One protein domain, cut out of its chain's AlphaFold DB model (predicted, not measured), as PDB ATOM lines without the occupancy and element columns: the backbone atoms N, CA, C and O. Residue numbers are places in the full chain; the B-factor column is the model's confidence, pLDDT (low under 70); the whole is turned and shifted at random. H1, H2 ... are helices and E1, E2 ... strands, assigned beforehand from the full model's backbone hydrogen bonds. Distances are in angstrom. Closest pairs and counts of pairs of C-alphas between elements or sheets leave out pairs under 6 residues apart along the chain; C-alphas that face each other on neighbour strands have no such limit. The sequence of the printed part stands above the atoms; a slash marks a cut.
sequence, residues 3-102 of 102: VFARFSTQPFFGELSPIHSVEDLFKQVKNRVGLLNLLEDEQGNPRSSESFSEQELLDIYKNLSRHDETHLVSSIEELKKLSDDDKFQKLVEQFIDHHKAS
ATOM      1  N   VAL A   3     155.364 141.128 161.272       96.81
ATOM      2  CA  VAL A   3     154.763 141.963 160.228       96.81
ATOM      3  C   VAL A   3     155.277 143.380 160.362       96.81
ATOM      4  O   VAL A   3     155.212 143.976 161.436       96.81
ATOM      5  N   PHE A   4     155.777 143.915 159.257       96.56
ATOM      6  CA  PHE A   4     156.087 145.325 159.139       96.56
ATOM      7  C   PHE A   4     154.859 146.056 158.605       96.56
ATOM      8  O   PHE A   4     154.457 145.849 157.459       96.56
ATOM      9  N   ALA A   5     154.247 146.863 159.466       96.94
ATOM     10  CA  ALA A   5     153.034 147.612 159.196       96.94
ATOM     11  C   ALA A   5     153.349 149.097 159.060       96.94
ATOM     12  O   ALA A   5     154.000 149.688 159.924       96.94
ATOM     13  N   ARG A   6     152.891 149.697 157.963       96.00
ATOM     14  CA  ARG A   6     153.153 151.097 157.631       96.00
ATOM     15  C   ARG A   6     151.871 151.699 157.105       96.00
ATOM     16  O   ARG A   6     151.346 151.182 156.123       96.00
ATOM     17  N   PHE A   7     151.328 152.717 157.760       96.25
ATOM     18  CA  PHE A   7     150.048 153.275 157.337       96.25
ATOM     19  C   PHE A   7     149.835 154.726 157.774       96.25
ATOM     20  O   PHE A   7     150.540 155.274 158.614       96.25
ATOM     21  N   SER A   8     148.854 155.358 157.153       95.81
ATOM     22  CA  SER A   8     148.301 156.672 157.479       95.81
ATOM     23  C   SER A   8     146.795 156.557 157.363       95.81
ATOM     24  O   SER A   8     146.310 155.775 156.546       95.81
ATOM     25  N   THR A   9     146.047 157.292 158.178       91.06
ATOM     26  CA  THR A   9     144.578 157.194 158.207       91.06
ATOM     27  C   THR A   9     143.897 158.344 157.461       91.06
ATOM     28  O   THR A   9     142.752 158.199 157.028       91.06
ATOM     29  N   GLN A  10     144.589 159.468 157.223       89.75
ATOM     30  CA  GLN A  10     144.009 160.669 156.605       89.75
ATOM     31  C   GLN A  10     144.954 161.344 155.582       89.75
ATOM     32  O   GLN A  10     145.718 162.231 155.950       89.75
ATOM     33  N   PRO A  11     144.873 161.005 154.277       90.50
ATOM     34  CA  PRO A  11     144.055 159.950 153.674       90.50
ATOM     35  C   PRO A  11     144.584 158.552 154.013       90.50
ATOM     36  O   PRO A  11     145.757 158.385 154.338       90.50
ATOM     37  N   PHE A  12     143.728 157.533 153.890       94.06
ATOM     38  CA  PHE A  12     144.177 156.167 154.138       94.06
ATOM     39  C   PHE A  12     145.150 155.686 153.060       94.06
ATOM     40  O   PHE A  12     144.785 155.595 151.884       94.06
ATOM     41  N   PHE A  13     146.353 155.322 153.488       94.00
ATOM     42  CA  PHE A  13     147.358 154.628 152.694       94.00
ATOM     43  C   PHE A  13     148.089 153.661 153.619       94.00
ATOM     44  O   PHE A  13     148.519 154.069 154.694       94.00
ATOM     45  N   GLY A  14     148.202 152.389 153.244       94.81
ATOM     46  CA  GLY A  14     148.789 151.384 154.119       94.81
ATOM     47  C   GLY A  14     149.402 150.218 153.366       94.81
ATOM     48  O   GLY A  14     148.892 149.782 152.335       94.81
ATOM     49  N   GLU A  15     150.491 149.700 153.917       95.06
ATOM     50  CA  GLU A  15     151.246 148.572 153.403       95.06
ATOM     51  C   GLU A  15     151.628 147.630 154.545       95.06
ATOM     52  O   GLU A  15     152.108 148.061 155.598       95.06
ATOM     53  N   LEU A  16     151.472 146.329 154.302       96.38
ATOM     54  CA  LEU A  16     151.861 145.264 155.218       96.38
ATOM     55  C   LEU A  16     152.869 144.351 154.524       96.38
ATOM     56  O   LEU A  16     152.697 143.996 153.358       96.38
ATOM     57  N   SER A  17     153.932 143.963 155.220       95.25
ATOM     58  CA  SER A  17     154.934 143.036 154.684       95.25
ATOM     59  C   SER A  17     155.349 142.015 155.740       95.25
ATOM     60  O   SER A  17     155.616 142.408 156.879       95.25
ATOM     61  N   PRO A  18     155.422 140.714 155.406       94.81
ATOM     62  CA  PRO A  18     155.948 139.722 156.332       94.81
ATOM     63  C   PRO A  18     157.464 139.902 156.471       94.81
ATOM     64  O   PRO A  18     158.154 140.151 155.484       94.81
ATOM     65  N   ILE A  19     157.978 139.766 157.692       94.94
ATOM     66  CA  ILE A  19     159.412 139.849 157.991       94.94
ATOM     67  C   ILE A  19     159.828 138.571 158.717       94.94
ATOM     68  O   ILE A  19     159.383 138.310 159.839       94.94
ATOM     69  N   HIS A  20     160.682 137.767 158.087       92.62
ATOM     70  CA  HIS A  20     161.216 136.535 158.676       92.62
ATOM     71  C   HIS A  20     162.656 136.703 159.160       92.62
ATOM     72  O   HIS A  20     163.118 135.926 159.993       92.62
ATOM     73  N   SER A  21     163.356 137.725 158.669       92.44
ATOM     74  CA  SER A  21     164.754 137.998 158.989       92.44
ATOM     75  C   SER A  21     165.073 139.493 158.906       92.44
ATOM     76  O   SER A  21     164.311 140.286 158.351       92.44
ATOM     77  N   VAL A  22     166.245 139.876 159.420       92.06
ATOM     78  CA  VAL A  22     166.801 141.227 159.226       92.06
ATOM     79  C   VAL A  22     167.027 141.520 157.737       92.06
ATOM     80  O   VAL A  22     166.863 142.656 157.303       92.06
ATOM     81  N   GLU A  23     167.332 140.502 156.928       93.12
ATOM     82  CA  GLU A  23     167.487 140.647 155.478       93.12
ATOM     83  C   GLU A  23     166.171 141.051 154.793       93.12
ATOM     84  O   GLU A  23     166.175 141.915 153.913       93.12
ATOM     85  N   ASP A  24     165.035 140.486 155.214       93.94
ATOM     86  CA  ASP A  24     163.719 140.884 154.698       93.94
ATOM     87  C   ASP A  24     163.439 142.357 155.003       93.94
ATOM     88  O   ASP A  24     163.020 143.112 154.121       93.94
ATOM     89  N   LEU A  25     163.731 142.792 156.233       93.69
ATOM     90  CA  LEU A  25     163.590 144.192 156.618       93.69
ATOM     91  C   LEU A  25     164.536 145.087 155.811       93.69
ATOM     92  O   LEU A  25     164.105 146.104 155.274       93.69
ATOM     93  N   PHE A  26     165.797 144.685 155.645       93.88
ATOM     94  CA  PHE A  26     166.769 145.410 154.830       93.88
ATOM     95  C   PHE A  26     166.274 145.601 153.394       93.88
ATOM     96  O   PHE A  26     166.369 146.703 152.859       93.88
ATOM     97  N   LYS A  27     165.685 144.571 152.771       92.00
ATOM     98  CA  LYS A  27     165.095 144.674 151.424       92.00
ATOM     99  C   LYS A  27     163.957 145.696 151.378       92.00
ATOM    100  O   LYS A  27     163.907 146.504 150.451       92.00
ATOM    101  N   GLN A  28     163.082 145.709 152.387       91.38
ATOM    102  CA  GLN A  28     162.003 146.700 152.497       91.38
ATOM    103  C   GLN A  28     162.546 148.128 152.617       91.38
ATOM    104  O   GLN A  28     162.057 149.034 151.939       91.38
ATOM    105  N   VAL A  29     163.582 148.330 153.436       90.56
ATOM    106  CA  VAL A  29     164.252 149.627 153.583       90.56
ATOM    107  C   VAL A  29     164.935 150.030 152.283       90.56
ATOM    108  O   VAL A  29     164.666 151.110 151.766       90.56
ATOM    109  N   LYS A  30     165.738 149.150 151.683       89.06
ATOM    110  CA  LYS A  30     166.447 149.400 150.423       89.06
ATOM    111  C   LYS A  30     165.512 149.808 149.289       89.06
ATOM    112  O   LYS A  30     165.820 150.758 148.577       89.06
ATOM    113  N   ASN A  31     164.358 149.163 149.147       85.00
ATOM    114  CA  ASN A  31     163.373 149.541 148.129       85.00
ATOM    115  C   ASN A  31     162.838 150.967 148.319       85.00
ATOM    116  O   ASN A  31     162.443 151.610 147.349       85.00
ATOM    117  N   ARG A  32     162.836 151.474 149.557       82.69
ATOM    118  CA  ARG A  32     162.376 152.826 149.874       82.69
ATOM    119  C   ARG A  32     163.482 153.874 149.788       82.69
ATOM    120  O   ARG A  32     163.207 155.002 149.389       82.69
ATOM    121  N   VAL A  33     164.703 153.512 150.177       80.88
ATOM    122  CA  VAL A  33     165.805 154.460 150.417       80.88
ATOM    123  C   VAL A  33     166.974 154.291 149.450       80.88
ATOM    124  O   VAL A  33     167.958 155.014 149.553       80.88
ATOM    125  N   GLY A  34     166.885 153.357 148.500       70.88
ATOM    126  CA  GLY A  34     167.991 152.960 147.623       70.88
ATOM    127  C   GLY A  34     168.546 154.058 146.712       70.88
ATOM    128  O   GLY A  34     169.566 153.834 146.079       70.88
ATOM    129  N   LEU A  35     167.905 155.229 146.653       73.50
ATOM    130  CA  LEU A  35     168.385 156.414 145.929       73.50
ATOM    131  C   LEU A  35     169.036 157.470 146.841       73.50
ATOM    132  O   LEU A  35     169.395 158.541 146.364       73.50
ATOM    133  N   LEU A  36     169.123 157.215 148.149       79.75
ATOM    134  CA  LEU A  36     169.531 158.200 149.159       79.75
ATOM    135  C   LEU A  36     170.887 157.882 149.804       79.75
ATOM    136  O   LEU A  36     171.233 158.511 150.799       79.75
ATOM    137  N   ASN A  37     171.631 156.903 149.280       81.12
ATOM    138  CA  ASN A  37     172.952 156.461 149.756       81.12
ATOM    139  C   ASN A  37     173.017 156.107 151.261       81.12
ATOM    140  O   ASN A  37     174.088 155.905 151.820       81.12
ATOM    141  N   LEU A  38     171.870 155.967 151.939       83.38
ATOM    142  CA  LEU A  38     171.797 155.680 153.380       83.38
ATOM    143  C   LEU A  38     172.178 154.243 153.744       83.38
ATOM    144  O   LEU A  38     172.270 153.901 154.921       83.38
ATOM    145  N   LEU A  39     172.351 153.392 152.735       86.62
ATOM    146  CA  LEU A  39     172.781 152.006 152.887       86.62
ATOM    147  C   LEU A  39     174.193 151.790 152.331       86.62
ATOM    148  O   LEU A  39     174.581 150.648 152.096       86.62
ATOM    149  N   GLU A  40     174.939 152.866 152.094       87.69
ATOM    150  CA  GLU A  40     176.319 152.829 151.618       87.69
ATOM    151  C   GLU A  40     177.302 153.081 152.773       87.69
ATOM    152  O   GLU A  40     176.925 153.550 153.849       87.69
ATOM    153  N   ASP A  41     178.559 152.690 152.588       86.75
ATOM    154  CA  ASP A  41     179.664 153.051 153.475       86.75
ATOM    155  C   ASP A  41     180.200 154.461 153.159       86.75
ATOM    156  O   ASP A  41     179.715 155.157 152.266       86.75
ATOM    157  N   GLU A  42     181.232 154.896 153.884       84.69
ATOM    158  CA  GLU A  42     181.870 156.208 153.681       84.69
ATOM    159  C   GLU A  42     182.501 156.382 152.286       84.69
ATOM    160  O   GLU A  42     182.857 157.494 151.897       84.69
ATOM    161  N   GLN A  43     182.655 155.293 151.531       86.62
ATOM    162  CA  GLN A  43     183.244 155.256 150.194       86.62
ATOM    163  C   GLN A  43     182.169 155.136 149.098       86.62
ATOM    164  O   GLN A  43     182.513 155.118 147.916       86.62
ATOM    165  N   GLY A  44     180.883 155.083 149.468       83.81
ATOM    166  CA  GLY A  44     179.759 154.937 148.543       83.81
ATOM    167  C   GLY A  44     179.491 153.493 148.104       83.81
ATOM    168  O   GLY A  44     178.764 153.269 147.137       83.81
ATOM    169  N   ASN A  45     180.070 152.489 148.772       88.12
ATOM    170  CA  ASN A  45     179.786 151.090 148.459       88.12
ATOM    171  C   ASN A  45     178.565 150.599 149.244       88.12
ATOM    172  O   ASN A  45     178.484 150.838 150.451       88.12
ATOM    173  N   PRO A  46     177.641 149.839 148.628       87.38
ATOM    174  CA  PRO A  46     176.516 149.252 149.344       87.38
ATOM    175  C   PRO A  46     176.974 148.340 150.489       87.38
ATOM    176  O   PRO A  46     177.705 147.372 150.275       87.38
ATOM    177  N   ARG A  47     176.489 148.607 151.704       89.44
ATOM    178  CA  ARG A  47     176.703 147.756 152.878       89.44
ATOM    179  C   ARG A  47     175.800 146.522 152.820       89.44
ATOM    180  O   ARG A  47     174.688 146.562 152.288       89.44
ATOM    181  N   SER A  48     176.272 145.416 153.392       88.88
ATOM    182  CA  SER A  48     175.474 144.195 153.536       88.88
ATOM    183  C   SER A  48     174.375 144.376 154.587       88.88
ATOM    184  O   SER A  48     174.519 145.176 155.510       88.88
ATOM    185  N   SER A  49     173.301 143.585 154.505       88.69
ATOM    186  CA  SER A  49     172.238 143.578 155.522       88.69
ATOM    187  C   SER A  49     172.749 143.225 156.922       88.69
ATOM    188  O   SER A  49     172.225 143.733 157.904       88.69
ATOM    189  N   GLU A  50     173.796 142.404 157.018       89.88
ATOM    190  CA  GLU A  50     174.455 142.019 158.277       89.88
ATOM    191  C   GLU A  50     175.148 143.195 158.975       89.88
ATOM    192  O   GLU A  50     175.430 143.134 160.168       89.88
ATOM    193  N   SER A  51     175.416 144.274 158.236       91.12
ATOM    194  CA  SER A  51     176.039 145.477 158.781       91.12
ATOM    195  C   SER A  51     175.060 146.354 159.563       91.12
ATOM    196  O   SER A  51     175.497 147.364 160.111       91.12
ATOM    197  N   PHE A  52     173.765 146.026 159.576       91.75
ATOM    198  CA  PHE A  52     172.726 146.828 160.212       91.75
ATOM    199  C   PHE A  52     172.010 146.028 161.292       91.75
ATOM    200  O   PHE A  52     171.600 144.885 161.090       91.75
ATOM    201  N   SER A  53     171.792 146.669 162.433       93.25
ATOM    202  CA  SER A  53     170.800 146.210 163.389       93.25
ATOM    203  C   SER A  53     169.384 146.463 162.865       93.25
ATOM    204  O   SER A  53     169.127 147.336 162.034       93.25
ATOM    205  N   GLU A  54     168.426 145.710 163.398       92.75
ATOM    206  CA  GLU A  54     167.010 145.918 163.099       92.75
ATOM    207  C   GLU A  54     166.537 147.334 163.454       92.75
ATOM    208  O   GLU A  54     165.789 147.945 162.692       92.75
ATOM    209  N   GLN A  55     166.996 147.864 164.589       93.19
ATOM    210  CA  GLN A  55     166.622 149.196 165.048       93.19
ATOM    211  C   GLN A  55     167.118 150.277 164.079       93.19
ATOM    212  O   GLN A  55     166.334 151.136 163.688       93.19
ATOM    213  N   GLU A  56     168.368 150.185 163.612       93.31
ATOM    214  CA  GLU A  56     168.910 151.119 162.612       93.31
ATOM    215  C   GLU A  56     168.086 151.112 161.320       93.31
ATOM    216  O   GLU A  56     167.778 152.171 160.774       93.31
ATOM    217  N   LEU A  57     167.680 149.933 160.839       93.62
ATOM    218  CA  LEU A  57     166.844 149.817 159.641       93.62
ATOM    219  C   LEU A  57     165.470 150.466 159.830       93.62
ATOM    220  O   LEU A  57     164.985 151.157 158.929       93.62
ATOM    221  N   LEU A  58     164.848 150.269 160.993       93.38
ATOM    222  CA  LEU A  58     163.573 150.903 161.318       93.38
ATOM    223  C   LEU A  58     163.706 152.423 161.410       93.38
ATOM    224  O   LEU A  58     162.842 153.126 160.888       93.38
ATOM    225  N   ASP A  59     164.774 152.928 162.019       92.81
ATOM    226  CA  ASP A  59     165.005 154.366 162.160       92.81
ATOM    227  C   ASP A  59     165.268 155.029 160.803       92.81
ATOM    228  O   ASP A  59     164.661 156.056 160.488       92.81
ATOM    229  N   ILE A  60     166.078 154.399 159.942       91.75
ATOM    230  CA  ILE A  60     166.273 154.835 158.550       91.75
ATOM    231  C   ILE A  60     164.932 154.881 157.810       91.75
ATOM    232  O   ILE A  60     164.635 155.865 157.129       91.75
ATOM    233  N   TYR A  61     164.106 153.838 157.946       92.12
ATOM    234  CA  TYR A  61     162.802 153.800 157.289       92.12
ATOM    235  C   TYR A  61     161.886 154.918 157.786       92.12
ATOM    236  O   TYR A  61     161.324 155.648 156.973       92.12
ATOM    237  N   LYS A  62     161.734 155.062 159.108       90.81
ATOM    238  CA  LYS A  62     160.847 156.053 159.735       90.81
ATOM    239  C   LYS A  62     161.200 157.476 159.323       90.81
ATOM    240  O   LYS A  62     160.304 158.232 158.976       90.81
ATOM    241  N   ASN A  63     162.491 157.803 159.262       88.38
ATOM    242  CA  ASN A  63     162.962 159.132 158.860       88.38
ATOM    243  C   ASN A  63     162.612 159.508 157.409       88.38
ATOM    244  O   ASN A  63     162.619 160.687 157.063       88.38
ATOM    245  N   LEU A  64     162.316 158.528 156.551       87.19
ATOM    246  CA  LEU A  64     162.030 158.737 155.125       87.19
ATOM    247  C   LEU A  64     160.616 158.329 154.706       87.19
ATOM    248  O   LEU A  64     160.167 158.604 153.584       87.19
ATOM    249  N   SER A  65     159.921 157.614 155.577       86.94
ATOM    250  CA  SER A  65     158.544 157.220 155.372       86.94
ATOM    251  C   SER A  65     157.658 158.461 155.368       86.94
ATOM    252  O   SER A  65     157.868 159.402 156.124       86.94
ATOM    253  N   ARG A  66     156.642 158.455 154.503       86.19
ATOM    254  CA  ARG A  66     155.540 159.427 154.580       86.19
ATOM    255  C   ARG A  66     154.364 158.889 155.392       86.19
ATOM    256  O   ARG A  66     153.351 159.564 155.481       86.19
ATOM    257  N   HIS A  67     154.482 157.661 155.895       90.62
ATOM    258  CA  HIS A  67     153.463 157.068 156.739       90.62
ATOM    259  C   HIS A  67     153.555 157.654 158.141       90.62
ATOM    260  O   HIS A  67     154.640 157.639 158.721       90.62
ATOM    261  N   ASP A  68     152.422 158.086 158.681       92.19
ATOM    262  CA  ASP A  68     152.299 158.512 160.079       92.19
ATOM    263  C   ASP A  68     152.689 157.396 161.061       92.19
ATOM    264  O   ASP A  68     153.366 157.637 162.057       92.19
ATOM    265  N   GLU A  69     152.311 156.154 160.747       94.44
ATOM    266  CA  GLU A  69     152.503 154.992 161.608       94.44
ATOM    267  C   GLU A  69     153.453 153.984 160.958       94.44
ATOM    268  O   GLU A  69     153.322 153.629 159.783       94.44
ATOM    269  N   THR A  70     154.439 153.502 161.720       95.38
ATOM    270  CA  THR A  70     155.422 152.502 161.270       95.38
ATOM    271  C   THR A  70     155.796 151.581 162.428       95.38
ATOM    272  O   THR A  70     156.501 151.986 163.357       95.38
ATOM    273  N   HIS A  71     155.364 150.323 162.341       95.69
ATOM    274  CA  HIS A  71     155.447 149.331 163.414       95.69
ATOM    275  C   HIS A  71     155.981 147.999 162.900       95.69
ATOM    276  O   HIS A  71     155.547 147.510 161.860       95.69
ATOM    277  N   LEU A  72     156.884 147.376 163.653       96.44
ATOM    278  CA  LEU A  72     157.302 145.994 163.428       96.44
ATOM    279  C   LEU A  72     156.753 145.136 164.566       96.44
ATOM    280  O   LEU A  72     157.282 145.157 165.674       96.44
ATOM    281  N   VAL A  73     155.676 144.404 164.290       96.50
ATOM    282  CA  VAL A  73     154.940 143.616 165.289       96.50
ATOM    283  C   VAL A  73     155.270 142.132 165.192       96.50
ATOM    284  O   VAL A  73     155.671 141.630 164.138       96.50
ATOM    285  N   SER A  74     155.092 141.412 166.296       94.81
ATOM    286  CA  SER A  74     155.488 140.004 166.414       94.81
ATOM    287  C   SER A  74     154.381 139.019 166.037       94.81
ATOM    288  O   SER A  74     154.646 137.823 165.885       94.81
ATOM    289  N   SER A  75     153.145 139.498 165.866       93.56
ATOM    290  CA  SER A  75     151.984 138.661 165.557       93.56
ATOM    291  C   SER A  75     150.876 139.410 164.803       93.56
ATOM    292  O   SER A  75     150.813 140.638 164.796       93.56
ATOM    293  N   ILE A  76     149.954 138.650 164.200       93.38
ATOM    294  CA  ILE A  76     148.724 139.185 163.591       93.38
ATOM    295  C   ILE A  76     147.792 139.799 164.648       93.38
ATOM    296  O   ILE A  76     147.061 140.741 164.361       93.38
ATOM    297  N   GLU A  77     147.804 139.279 165.874       94.12
ATOM    298  CA  GLU A  77     146.987 139.813 166.967       94.12
ATOM    299  C   GLU A  77     147.461 141.201 167.396       94.12
ATOM    300  O   GLU A  77     146.637 142.079 167.632       94.12
ATOM    301  N   GLU A  78     148.776 141.419 167.460       96.62
ATOM    302  CA  GLU A  78     149.354 142.751 167.665       96.62
ATOM    303  C   GLU A  78     149.049 143.676 166.488       96.62
ATOM    304  O   GLU A  78     148.651 144.816 166.704       96.62
ATOM    305  N   LEU A  79     149.158 143.172 165.254       96.50
ATOM    306  CA  LEU A  79     148.851 143.937 164.048       96.50
ATOM    307  C   LEU A  79     147.428 144.509 164.074       96.50
ATOM    308  O   LEU A  79     147.240 145.693 163.811       96.50
ATOM    309  N   LYS A  80     146.435 143.689 164.435       95.81
ATOM    310  CA  LYS A  80     145.026 144.109 164.523       95.81
ATOM    311  C   LYS A  80     144.776 145.192 165.570       95.81
ATOM    312  O   LYS A  80     143.819 145.939 165.424       95.81
ATOM    313  N   LYS A  81     145.616 145.274 166.606       96.62
ATOM    314  CA  LYS A  81     145.498 146.258 167.694       96.62
ATOM    315  C   LYS A  81     146.105 147.621 167.352       96.62
ATOM    316  O   LYS A  81     145.967 148.539 168.151       96.62
ATOM    317  N   LEU A  82     146.793 147.761 166.213       96.62
ATOM    318  CA  LEU A  82     147.455 149.018 165.847       96.62
ATOM    319  C   LEU A  82     146.473 150.143 165.489       96.62
ATOM    320  O   LEU A  82     146.828 151.310 165.622       96.62
ATOM    321  N   SER A  83     145.267 149.825 165.011       96.00
ATOM    322  CA  SER A  83     144.270 150.830 164.631       96.00
ATOM    323  C   SER A  83     142.883 150.216 164.492       96.00
ATOM    324  O   SER A  83     142.758 149.157 163.894       96.00
ATOM    325  N   ASP A  84     141.841 150.912 164.948       94.81
ATOM    326  CA  ASP A  84     140.438 150.520 164.740       94.81
ATOM    327  C   ASP A  84     139.849 151.054 163.413       94.81
ATOM    328  O   ASP A  84     138.648 150.950 163.184       94.81
ATOM    329  N   ASP A  85     140.662 151.652 162.533       96.00
ATOM    330  CA  ASP A  85     140.200 152.160 161.234       96.00
ATOM    331  C   ASP A  85     139.715 151.020 160.318       96.00
ATOM    332  O   ASP A  85     140.438 150.051 160.066       96.00
ATOM    333  N   ASP A  86     138.506 151.156 159.763       96.31
ATOM    334  CA  ASP A  86     137.875 150.128 158.922       96.31
ATOM    335  C   ASP A  86     138.733 149.725 157.710       96.31
ATOM    336  O   ASP A  86     138.755 148.559 157.303       96.31
ATOM    337  N   LYS A  87     139.456 150.676 157.099       97.06
ATOM    338  CA  LYS A  87     140.311 150.392 155.938       97.06
ATOM    339  C   LYS A  87     141.580 149.674 156.367       97.06
ATOM    340  O   LYS A  87     142.032 148.786 155.642       97.06
ATOM    341  N   PHE A  88     142.123 150.010 157.537       97.56
ATOM    342  CA  PHE A  88     143.231 149.264 158.126       97.56
ATOM    343  C   PHE A  88     142.823 147.823 158.447       97.56
ATOM    344  O   PHE A  88     143.504 146.891 158.021       97.56
ATOM    345  N   GLN A  89     141.686 147.619 159.117       97.19
ATOM    346  CA  GLN A  89     141.191 146.276 159.436       97.19
ATOM    347  C   GLN A  89     140.979 145.439 158.170       97.19
ATOM    348  O   GLN A  89     141.463 144.309 158.086       97.19
ATOM    349  N   LYS A  90     140.381 146.026 157.125       97.19
ATOM    350  CA  LYS A  90     140.229 145.368 155.820       97.19
ATOM    351  C   LYS A  90     141.571 145.014 155.166       97.19
ATOM    352  O   LYS A  90     141.696 143.945 154.571       97.19
ATOM    353  N   LEU A  91     142.579 145.883 155.265       97.50
ATOM    354  CA  LEU A  91     143.933 145.603 154.773       97.50
ATOM    355  C   LEU A  91     144.559 144.410 155.516       97.50
ATOM    356  O   LEU A  91     145.173 143.547 154.888       97.50
ATOM    357  N   VAL A  92     144.376 144.331 156.838       97.00
ATOM    358  CA  VAL A  92     144.853 143.207 157.656       97.00
ATOM    359  C   VAL A  92     144.162 141.899 157.265       97.00
ATOM    360  O   VAL A  92     144.834 140.877 157.133       97.00
ATOM    361  N   GLU A  93     142.850 141.911 157.032       96.62
ATOM    362  CA  GLU A  93     142.107 140.737 156.553       96.62
ATOM    363  C   GLU A  93     142.634 140.241 155.200       96.62
ATOM    364  O   GLU A  93     142.999 139.072 155.074       96.62
ATOM    365  N   GLN A  94     142.784 141.144 154.223       96.25
ATOM    366  CA  GLN A  94     143.338 140.815 152.903       96.25
ATOM    367  C   GLN A  94     144.752 140.229 152.997       96.25
ATOM    368  O   GLN A  94     145.083 139.269 152.296       96.25
ATOM    369  N   PHE A  95     145.585 140.785 153.878       95.56
ATOM    370  CA  PHE A  95     146.928 140.280 154.132       95.56
ATOM    371  C   PHE A  95     146.910 138.855 154.700       95.56
ATOM    372  O   PHE A  95     147.684 138.008 154.247       95.56
ATOM    373  N   ILE A  96     146.027 138.571 155.663       94.44
ATOM    374  CA  ILE A  96     145.880 137.236 156.260       94.44
ATOM    375  C   ILE A  96     145.429 136.221 155.207       94.44
ATOM    376  O   ILE A  96     146.001 135.134 155.134       94.44
ATOM    377  N   ASP A  97     144.427 136.561 154.399       93.94
ATOM    378  CA  ASP A  97     143.874 135.646 153.399       93.94
ATOM    379  C   ASP A  97     144.908 135.283 152.328       93.94
ATOM    380  O   ASP A  97     145.056 134.108 151.985       93.94
ATOM    381  N   HIS A  98     145.698 136.260 151.872       92.88
ATOM    382  CA  HIS A  98     146.779 136.031 150.912       92.88
ATOM    383  C   HIS A  98     147.826 135.023 151.423       92.88
ATOM    384  O   HIS A  98     148.257 134.139 150.683       92.88
ATOM    385  N   HIS A  99     148.202 135.119 152.702       85.75
ATOM    386  CA  HIS A  99     149.240 134.273 153.303       85.75
ATOM    387  C   HIS A  99     148.716 132.947 153.877       85.75
ATOM    388  O   HIS A  99     149.516 132.100 154.251       85.75
ATOM    389  N   LYS A 100     147.394 132.746 153.960       79.94
ATOM    390  CA  LYS A 100     146.789 131.433 154.258       79.94
ATOM    391  C   LYS A 100     146.624 130.557 153.016       79.94
ATOM    392  O   LYS A 100     146.510 129.343 153.150       79.94
ATOM    393  N   ALA A 101     146.527 131.173 151.839       60.78
ATOM    394  CA  ALA A 101     146.348 130.486 150.560       60.78
ATOM    395  C   ALA A 101     147.673 130.074 149.888       60.78
ATOM    396  O   ALA A 101     147.638 129.394 148.862       60.78
ATOM    397  N   SER A 102     148.807 130.508 150.448       52.75
ATOM    398  CA  SER A 102     150.173 130.205 149.999       52.75
ATOM    399  C   SER A 102     150.808 129.146 150.894       52.75
ATOM    400  O   SER A 102     151.566 128.312 150.357       52.75
TER     401      SER A 102
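Overview. This is residues 3 to 102 of the 102 residues of an uncharacterized protein of Vibrio alginolyticus (UniProt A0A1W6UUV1). A small sheet of three strands stands between two pairs of helices: H1 and H2 lie side by side over one face, and the long H4 with the short H3 covers the other. Beyond H1 and H2, away from the sheet, residues 34 to 53 form a long loop that makes one end of the longest axis, with H4 at the opposite end. The printed part has 100 residues with four named helices and three named strands, in the order E1 E2 H1 H2 E3 H3 H4; the class is mixed, helices and strands. The sheet runs E2 E1 E3, all antiparallel. The whole is compact, with a radius of gyration of the C-alphas of 14.6 A and spans of 46 by 31 by 19 A.

Arrangement. The inner strand E1, residues 3 to 9, forms a hairpin with the edge strand E2, residues 12 to 19; N 6 and O 15 are within hydrogen-bond range at 3.0 A. The other edge strand is E3, residues 69 to 73, antiparallel to E1 at 158 degrees, with N 5 and O 71 2.8 A apart. H1, residues 22 to 33, is on the sheet over E2, and the C-alphas of Ile 19 and Leu 25, the closest of E2 and H1, are 6.2 A apart. H2, residues 54 to 64, lies on the same face over E3, with the C-alphas of Lys 62 and Thr 70 closest at 6.7 A. H1 and H2 touch at a shallow tilt of 16 degrees, the same way; their closest C-alphas, of Val 29 and Tyr 61, are 5.8 A apart. E2, H1, H2 and E3 make a split strand-helix-strand unit, two strands running the same way with E1 between them, and its crossover is right-handed. On the opposite face is H4, residues 86 to 100, at a height over the sheet of 9.4 A; the C-alphas of Leu 16 and Phe 95, the closest of E2 and H4, are 7.1 A apart. H3, residues 76 to 80, lies on the same face as H4, and the two only just touch, with 3 pairs of C-alphas within 8 A; H4 does so with residues 89 to 92 alone, and the C-alphas of Lys 80 and Gln 89 are closest at 6.7 A. H1 and H4 are apart. Every O i to N i+4 pair is within hydrogen-bond range in H1, H3 and H4, and 6 of 7 are in H2.

Along the chain. E1 begins at C-alpha 3 (154.763, 141.963, 160.228) and is 18.4 A long; E2 measures 22.7 A and E3 12.2 A. H1 and H2 each measure 15.9 A, and H2 begins at C-alpha 54 (167.010, 145.918, 163.099). H3 is 6.2 A long. H4 measures 21.2 A and ends at C-alpha 100 (146.789, 131.433, 154.258).

Size, cuts and confidence. The two C-alphas farthest apart, of Gln 43 and Asp 86, are 46.5 A apart. The link from H1 to H2 is long, with 20 residues, and the other links are tight. The printed part has no cut. The mean pLDDT of the printed part is 91.0, and residues 101 to 102 are under 70.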